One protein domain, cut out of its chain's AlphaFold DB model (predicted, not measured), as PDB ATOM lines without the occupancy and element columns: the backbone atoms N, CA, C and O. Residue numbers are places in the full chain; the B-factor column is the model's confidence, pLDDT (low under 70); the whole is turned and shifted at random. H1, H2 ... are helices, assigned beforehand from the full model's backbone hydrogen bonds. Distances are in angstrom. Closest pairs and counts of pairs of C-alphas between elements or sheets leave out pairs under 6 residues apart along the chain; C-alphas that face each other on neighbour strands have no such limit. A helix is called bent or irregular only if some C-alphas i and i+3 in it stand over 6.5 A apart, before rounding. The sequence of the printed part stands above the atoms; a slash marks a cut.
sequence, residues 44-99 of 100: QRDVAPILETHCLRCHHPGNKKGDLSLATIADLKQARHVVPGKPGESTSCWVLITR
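AT A GLANCE: This is residues 44 to 99 of the 100 residues of a protein of Gemmataceae bacterium (UniProt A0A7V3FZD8). Three separate short helices sit along an open arc of chain, with H1, the longest, at one end, H2 across the gap from it and H3 at the other end; long loops join them. The 56 printed residues hold H1, H2 and H3 in that order and no named strand; the class is all helix, though under half of the residues, 25, are in named elements. The whole is compact, with a radius of gyration of the C-alphas of 11.3 A and spans of 30 by 23 by 23 A.

IN THESE COORDINATES: Find C-alpha 44 at (140.973, 164.956, 98.792); from there H1, residues 44 to 54, runs 15.1 A. It is only just irregular: C-alphas 46 and 49 are 6.8 A apart. H2 is residues 73 to 79, 9.9 A. H3, residues 91 to 97, runs 10.3 A to C-alpha 97 at (134.164, 179.416, 113.555).

HOW THE PARTS SIT: H1 is apart from H2 and H3, and H2 is apart from H3. Between H1 and H2, look for residues 59 to 60 paired antiparallel with residues 63 to 64. Every O i to N i+4 pair is within hydrogen-bond range in H2 and H3, but 4 of 7 in H1.

THE WHOLE: The C-alphas farthest apart, of Gly 62 and Gly 88, are 30.0 A apart. The printed part has no cut, and both links are long. Residues 94 to 99, of which 94 to 97 belong to H3, stand free. Confidence is under 70 at residues 88 and 91 to 99.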
ATOM      1  N   GLN A  44     141.429 164.932 100.187       89.88
ATOM      2  CA  GLN A  44     140.973 164.956  98.792       89.88
ATOM      3  C   GLN A  44     139.449 164.958  98.627       89.88
ATOM      4  O   GLN A  44     138.959 165.482  97.635       89.88
ATOM      5  N   ARG A  45     138.702 164.351  99.557       92.44
ATOM      6  CA  ARG A  45     137.240 164.230  99.439       92.44
ATOM      7  C   ARG A  45     136.524 165.378 100.134       92.44
ATOM      8  O   ARG A  45     135.573 165.915  99.583       92.44
ATOM      9  N   ASP A  46     137.014 165.761 101.308       91.06
ATOM     10  CA  ASP A  46     136.271 166.618 102.227       91.06
ATOM     11  C   ASP A  46     136.810 168.057 102.254       91.06
ATOM     12  O   ASP A  46     136.063 168.980 102.554       91.06
ATOM     13  N   VAL A  47     138.095 168.281 101.934       88.50
ATOM     14  CA  VAL A  47     138.752 169.599 102.080       88.50
ATOM     15  C   VAL A  47     139.112 170.225 100.734       88.50
ATOM     16  O   VAL A  47     138.814 171.397 100.505       88.50
ATOM     17  N   ALA A  48     139.741 169.467  99.835       91.06
ATOM     18  CA  ALA A  48     140.216 169.975  98.549       91.06
ATOM     19  C   ALA A  48     139.103 170.634  97.704       91.06
ATOM     20  O   ALA A  48     139.317 171.771  97.274       91.06
ATOM     21  N   PRO A  49     137.893 170.047  97.564       93.69
ATOM     22  CA  PRO A  49     136.824 170.666  96.771       93.69
ATOM     23  C   PRO A  49     136.368 172.026  97.322       93.69
ATOM     24  O   PRO A  49     136.005 172.925  96.560       93.69
ATOM     25  N   ILE A  50     136.417 172.201  98.648       93.19
ATOM     26  CA  ILE A  50     136.063 173.461  99.314       93.19
ATOM     27  C   ILE A  50     137.091 174.541  98.961       93.19
ATOM     28  O   ILE A  50     136.722 175.654  98.578       93.19
ATOM     29  N   LEU A  51     138.384 174.213  99.056       91.00
ATOM     30  CA  LEU A  51     139.460 175.151  98.735       91.00
ATOM     31  C   LEU A  51     139.435 175.548  97.257       91.00
ATOM     32  O   LEU A  51     139.554 176.735  96.947       91.00
ATOM     33  N   GLU A  52     139.238 174.583  96.360       92.12
ATOM     34  CA  GLU A  52     139.138 174.813  94.917       92.12
ATOM     35  C   GLU A  52     137.985 175.755  94.566       92.12
ATOM     36  O   GLU A  52     138.185 176.733  93.844       92.12
ATOM     37  N   THR A  53     136.804 175.515  95.138       94.19
ATOM     38  CA  THR A  53     135.592 176.282  94.821       94.19
ATOM     39  C   THR A  53     135.634 177.700  95.389       94.19
ATOM     40  O   THR A  53     135.214 178.654  94.730       94.19
ATOM     41  N   HIS A  54     136.136 177.867  96.615       93.50
ATOM     42  CA  HIS A  54     135.951 179.116  97.360       93.50
ATOM     43  C   HIS A  54     137.222 179.950  97.533       93.50
ATOM     44  O   HIS A  54     137.127 181.171  97.678       93.50
ATOM     45  N   CYS A  55     138.409 179.340  97.509       90.06
ATOM     46  CA  CYS A  55     139.642 180.009  97.929       90.06
ATOM     47  C   CYS A  55     140.665 180.154  96.797       90.06
ATOM     48  O   CYS A  55     141.265 181.223  96.646       90.06
ATOM     49  N   LEU A  56     140.846 179.122  95.967       91.81
ATOM     50  CA  LEU A  56     141.911 179.089  94.958       91.81
ATOM     51  C   LEU A  56     141.719 180.082  93.810       91.81
ATOM     52  O   LEU A  56     142.680 180.362  93.109       91.81
ATOM     53  N   ARG A  57     140.544 180.707  93.667       92.75
ATOM     54  CA  ARG A  57     140.357 181.836  92.738       92.75
ATOM     55  C   ARG A  57     141.253 183.040  93.074       92.75
ATOM     56  O   ARG A  57     141.634 183.789  92.178       92.75
ATOM     57  N   CYS A  58     141.568 183.237  94.356       93.56
ATOM     58  CA  CYS A  58     142.324 184.397  94.846       93.56
ATOM     59  C   CYS A  58     143.566 184.041  95.676       93.56
ATOM     60  O   CYS A  58     144.314 184.950  96.024       93.56
ATOM     61  N   HIS A  59     143.758 182.770  96.041       91.44
ATOM     62  CA  HIS A  59     144.861 182.306  96.889       91.44
ATOM     63  C   HIS A  59     145.616 181.152  96.226       91.44
ATOM     64  O   HIS A  59     145.604 180.013  96.700       91.44
ATOM     65  N   HIS A  60     146.272 181.453  95.110       89.81
ATOM     66  CA  HIS A  60     147.077 180.508  94.341       89.81
ATOM     67  C   HIS A  60     148.372 181.177  93.846       89.81
ATOM     68  O   HIS A  60     148.495 182.399  93.910       89.81
ATOM     69  N   PRO A  61     149.358 180.433  93.314       87.94
ATOM     70  CA  PRO A  61     150.654 181.007  92.947       87.94
ATOM     71  C   PRO A  61     150.594 182.167  91.941       87.94
ATOM     72  O   PRO A  61     151.441 183.053  92.006       87.94
ATOM     73  N   GLY A  62     149.596 182.177  91.052       88.69
ATOM     74  CA  GLY A  62     149.377 183.239  90.062       88.69
ATOM     75  C   GLY A  62     148.546 184.427  90.562       88.69
ATOM     76  O   GLY A  62     148.501 185.454  89.895       88.69
ATOM     77  N   ASN A  63     147.901 184.306  91.724       90.38
ATOM     78  CA  ASN A  63     147.157 185.371  92.388       90.38
ATOM     79  C   ASN A  63     147.184 185.091  93.894       90.38
ATOM     80  O   ASN A  63     146.394 184.292  94.397       90.38
ATOM     81  N   LYS A  64     148.145 185.698  94.598       86.44
ATOM     82  CA  LYS A  64     148.368 185.525  96.041       86.44
ATOM     83  C   LYS A  64     147.765 186.696  96.806       86.44
ATOM     84  O   LYS A  64     148.489 187.514  97.369       86.44
ATOM     85  N   LYS A  65     146.438 186.835  96.801       85.06
ATOM     86  CA  LYS A  65     145.794 187.923  97.545       85.06
ATOM     87  C   LYS A  65     146.173 187.817  99.027       85.06
ATOM     88  O   LYS A  65     146.040 186.751  99.619       85.06
ATOM     89  N   GLY A  66     146.649 188.909  99.626       83.88
ATOM     90  CA  GLY A  66     147.128 188.895 101.016       83.88
ATOM     91  C   GLY A  66     148.352 187.998 101.234       83.88
ATOM     92  O   GLY A  66     148.473 187.402 102.299       83.88
ATOM     93  N   ASP A  67     149.194 187.850 100.204       85.81
ATOM     94  CA  ASP A  67     150.448 187.085 100.210       85.81
ATOM     95  C   ASP A  67     150.294 185.597 100.572       85.81
ATOM     96  O   ASP A  67     151.243 184.927 100.979       85.81
ATOM     97  N   LEU A  68     149.090 185.053 100.365       86.88
ATOM     98  CA  LEU A  68     148.717 183.691 100.738       86.88
ATOM     99  C   LEU A  68     148.404 182.826  99.511       86.88
ATOM    100  O   LEU A  68     147.614 183.215  98.649       86.88
ATOM    101  N   SER A  69     148.958 181.612  99.489       88.00
ATOM    102  CA  SER A  69     148.577 180.531  98.574       88.00
ATOM    103  C   SER A  69     148.156 179.296  99.371       88.00
ATOM    104  O   SER A  69     148.771 178.966 100.383       88.00
ATOM    105  N   LEU A  70     147.102 178.617  98.913       89.00
ATOM    106  CA  LEU A  70     146.600 177.364  99.495       89.00
ATOM    107  C   LEU A  70     146.718 176.183  98.518       89.00
ATOM    108  O   LEU A  70     146.248 175.088  98.814       89.00
ATOM    109  N   ALA A  71     147.320 176.404  97.345       85.56
ATOM    110  CA  ALA A  71     147.338 175.430  96.257       85.56
ATOM    111  C   ALA A  71     148.269 174.238  96.522       85.56
ATOM    112  O   ALA A  71     148.082 173.168  95.950       85.56
ATOM    113  N   THR A  72     149.290 174.416  97.366       84.94
ATOM    114  CA  THR A  72     150.286 173.377  97.637       84.94
ATOM    115  C   THR A  72     150.576 173.232  99.127       84.94
ATOM    116  O   THR A  72     150.450 174.170  99.914       84.94
ATOM    117  N   ILE A  73     151.048 172.045  99.520       80.00
ATOM    118  CA  ILE A  73     151.507 171.785 100.893       80.00
ATOM    119  C   ILE A  73     152.678 172.705 101.268       80.00
ATOM    120  O   ILE A  73     152.796 173.109 102.425       80.00
ATOM    121  N   ALA A  74     153.550 173.032 100.310       81.81
ATOM    122  CA  ALA A  74     154.666 173.946 100.536       81.81
ATOM    123  C   ALA A  74     154.163 175.344 100.927       81.81
ATOM    124  O   ALA A  74     154.618 175.894 101.929       81.81
ATOM    125  N   ASP A  75     153.162 175.857 100.207       81.38
ATOM    126  CA  ASP A  75     152.553 177.154 100.507       81.38
ATOM    127  C   ASP A  75     151.882 177.162 101.890       81.38
ATOM    128  O   ASP A  75     152.093 178.080 102.680       81.38
ATOM    129  N   LEU A  76     151.142 176.100 102.232       76.19
ATOM    130  CA  LEU A  76     150.487 175.963 103.541       76.19
ATOM    131  C   LEU A  76     151.489 175.952 104.701       76.19
ATOM    132  O   LEU A  76     151.253 176.573 105.740       76.19
ATOM    133  N   LYS A  77     152.626 175.269 104.523       76.25
ATOM    134  CA  LYS A  77     153.712 175.248 105.514       76.25
ATOM    135  C   LYS A  77     154.343 176.627 105.683       76.25
ATOM    136  O   LYS A  77     154.661 177.013 106.807       76.25
ATOM    137  N   GLN A  78     154.508 177.369 104.592       76.50
ATOM    138  CA  GLN A  78     155.077 178.714 104.625       76.50
ATOM    139  C   GLN A  78     154.122 179.729 105.266       76.50
ATOM    140  O   GLN A  78     154.570 180.597 106.013       76.50
ATOM    141  N   ALA A  79     152.817 179.576 105.039       74.12
ATOM    142  CA  ALA A  79     151.781 180.457 105.562       74.12
ATOM    143  C   ALA A  79     151.579 180.360 107.088       74.12
ATOM    144  O   ALA A  79     151.002 181.263 107.682       74.12
ATOM    145  N   ARG A  80     152.037 179.280 107.744       71.69
ATOM    146  CA  ARG A  80     151.924 179.052 109.207       71.69
ATOM    147  C   ARG A  80     150.496 179.152 109.781       71.69
ATOM    148  O   ARG A  80     150.327 179.298 110.987       71.69
ATOM    149  N   HIS A  81     149.463 179.030 108.946       74.00
ATOM    150  CA  HIS A  81     148.055 179.138 109.362       74.00
ATOM    151  C   HIS A  81     147.401 177.804 109.746       74.00
ATOM    152  O   HIS A  81     146.240 177.792 110.167       74.00
ATOM    153  N   VAL A  82     148.126 176.690 109.599       76.94
ATOM    154  CA  VAL A  82     147.679 175.335 109.941       76.94
ATOM    155  C   VAL A  82     148.740 174.672 110.814       76.94
ATOM    156  O   VAL A  82     149.885 174.509 110.391       76.94
ATOM    157  N   VAL A  83     148.347 174.266 112.020       79.06
ATOM    158  CA  VAL A  83     149.167 173.485 112.951       79.06
ATOM    159  C   VAL A  83     148.634 172.046 112.966       79.06
ATOM    160  O   VAL A  83     147.512 171.813 113.427       79.06
ATOM    161  N   PRO A  84     149.399 171.060 112.461       78.19
ATOM    162  CA  PRO A  84     148.956 169.669 112.420       78.19
ATOM    163  C   PRO A  84     148.567 169.144 113.806       78.19
ATOM    164  O   PRO A  84     149.292 169.339 114.778       78.19
ATOM    165  N   GLY A  85     147.413 168.480 113.898       78.94
ATOM    166  CA  GLY A  85     146.915 167.880 115.142       78.94
ATOM    167  C   GLY A  85     146.404 168.871 116.194       78.94
ATOM    168  O   GLY A  85     145.878 168.440 117.216       78.94
ATOM    169  N   LYS A  86     146.512 170.184 115.951       79.50
ATOM    170  CA  LYS A  86     146.104 171.235 116.890       79.50
ATOM    171  C   LYS A  86     145.196 172.269 116.209       79.50
ATOM    172  O   LYS A  86     145.612 173.406 115.964       79.50
ATOM    173  N   PRO A  87     143.942 171.903 115.890       72.44
ATOM    174  CA  PRO A  87     143.032 172.790 115.164       72.44
ATOM    175  C   PRO A  87     142.750 174.096 115.924       72.44
ATOM    176  O   PRO A  87     142.741 175.153 115.305       72.44
ATOM    177  N   GLY A  88     142.633 174.055 117.258       69.44
ATOM    178  CA  GLY A  88     142.389 175.248 118.086       69.44
ATOM    179  C   GLY A  88     143.543 176.259 118.136       69.44
ATOM    180  O   GLY A  88     143.320 177.417 118.473       69.44
ATOM    181  N   GLU A  89     144.760 175.852 117.765       71.81
ATOM    182  CA  GLU A  89     145.928 176.741 117.646       71.81
ATOM    183  C   GLU A  89     146.126 177.237 116.195       71.81
ATOM    184  O   GLU A  89     146.999 178.060 115.924       71.81
ATOM    185  N   SER A  90     145.314 176.758 115.241       71.00
ATOM    186  CA  SER A  90     145.366 177.171 113.835       71.00
ATOM    187  C   SER A  90     144.481 178.398 113.608       71.00
ATOM    188  O   SER A  90     143.258 178.317 113.710       71.00
ATOM    189  N   THR A  91     145.069 179.541 113.234       66.00
ATOM    190  CA  THR A  91     144.323 180.795 112.994       66.00
ATOM    191  C   THR A  91     143.220 180.638 111.935       66.00
ATOM    192  O   THR A  91     142.172 181.273 112.030       66.00
ATOM    193  N   SER A  92     143.420 179.754 110.951       59.28
ATOM    194  CA  SER A  92     142.426 179.428 109.915       59.28
ATOM    195  C   SER A  92     141.161 178.756 110.466       59.28
ATOM    196  O   SER A  92     140.062 179.053 110.004       59.28
ATOM    197  N   CYS A  93     141.295 177.907 111.491       49.44
ATOM    198  CA  CYS A  93     140.163 177.286 112.178       49.44
ATOM    199  C   CYS A  93     139.344 178.348 112.926       49.44
ATOM    200  O   CYS A  93     138.120 178.367 112.840       49.44
ATOM    201  N   TRP A  94     140.021 179.310 113.558       36.22
ATOM    202  CA  TRP A  94     139.369 180.402 114.283       36.22
ATOM    203  C   TRP A  94     138.544 181.339 113.374       36.22
ATOM    204  O   TRP A  94     137.458 181.777 113.759       36.22
ATOM    205  N   VAL A  95     138.998 181.605 112.140       49.69
ATOM    206  CA  VAL A  95     138.269 182.455 111.169       49.69
ATOM    207  C   VAL A  95     136.984 181.797 110.647       49.69
ATOM    208  O   VAL A  95     136.006 182.502 110.409       49.69
ATOM    209  N   LEU A  96     136.953 180.468 110.493       49.47
ATOM    210  CA  LEU A  96     135.754 179.749 110.038       49.47
ATOM    211  C   LEU A  96     134.688 179.611 111.139       49.47
ATOM    212  O   LEU A  96     133.504 179.589 110.831       49.47
ATOM    213  N   ILE A  97     135.089 179.565 112.414       41.91
ATOM    214  CA  ILE A  97     134.164 179.416 113.555       41.91
ATOM    215  C   ILE A  97     133.489 180.750 113.929       41.91
ATOM    216  O   ILE A  97     132.381 180.764 114.451       41.91
ATOM    217  N   THR A  98     134.137 181.887 113.663       32.31
ATOM    218  CA  THR A  98     133.645 183.225 114.057       32.31
ATOM    219  C   THR A  98     132.788 183.920 112.998       32.31
ATOM    220  O   THR A  98     132.230 184.983 113.261       32.31
ATOM    221  N   ARG A  99     132.673 183.335 111.802       32.19
ATOM    222  CA  ARG A  99     131.832 183.820 110.696       32.19
ATOM    223  C   ARG A  99     130.785 182.781 110.276       32.19
ATOM    224  O   ARG A  99     130.615 182.536 109.083       32.19
TER     225      ARG A  99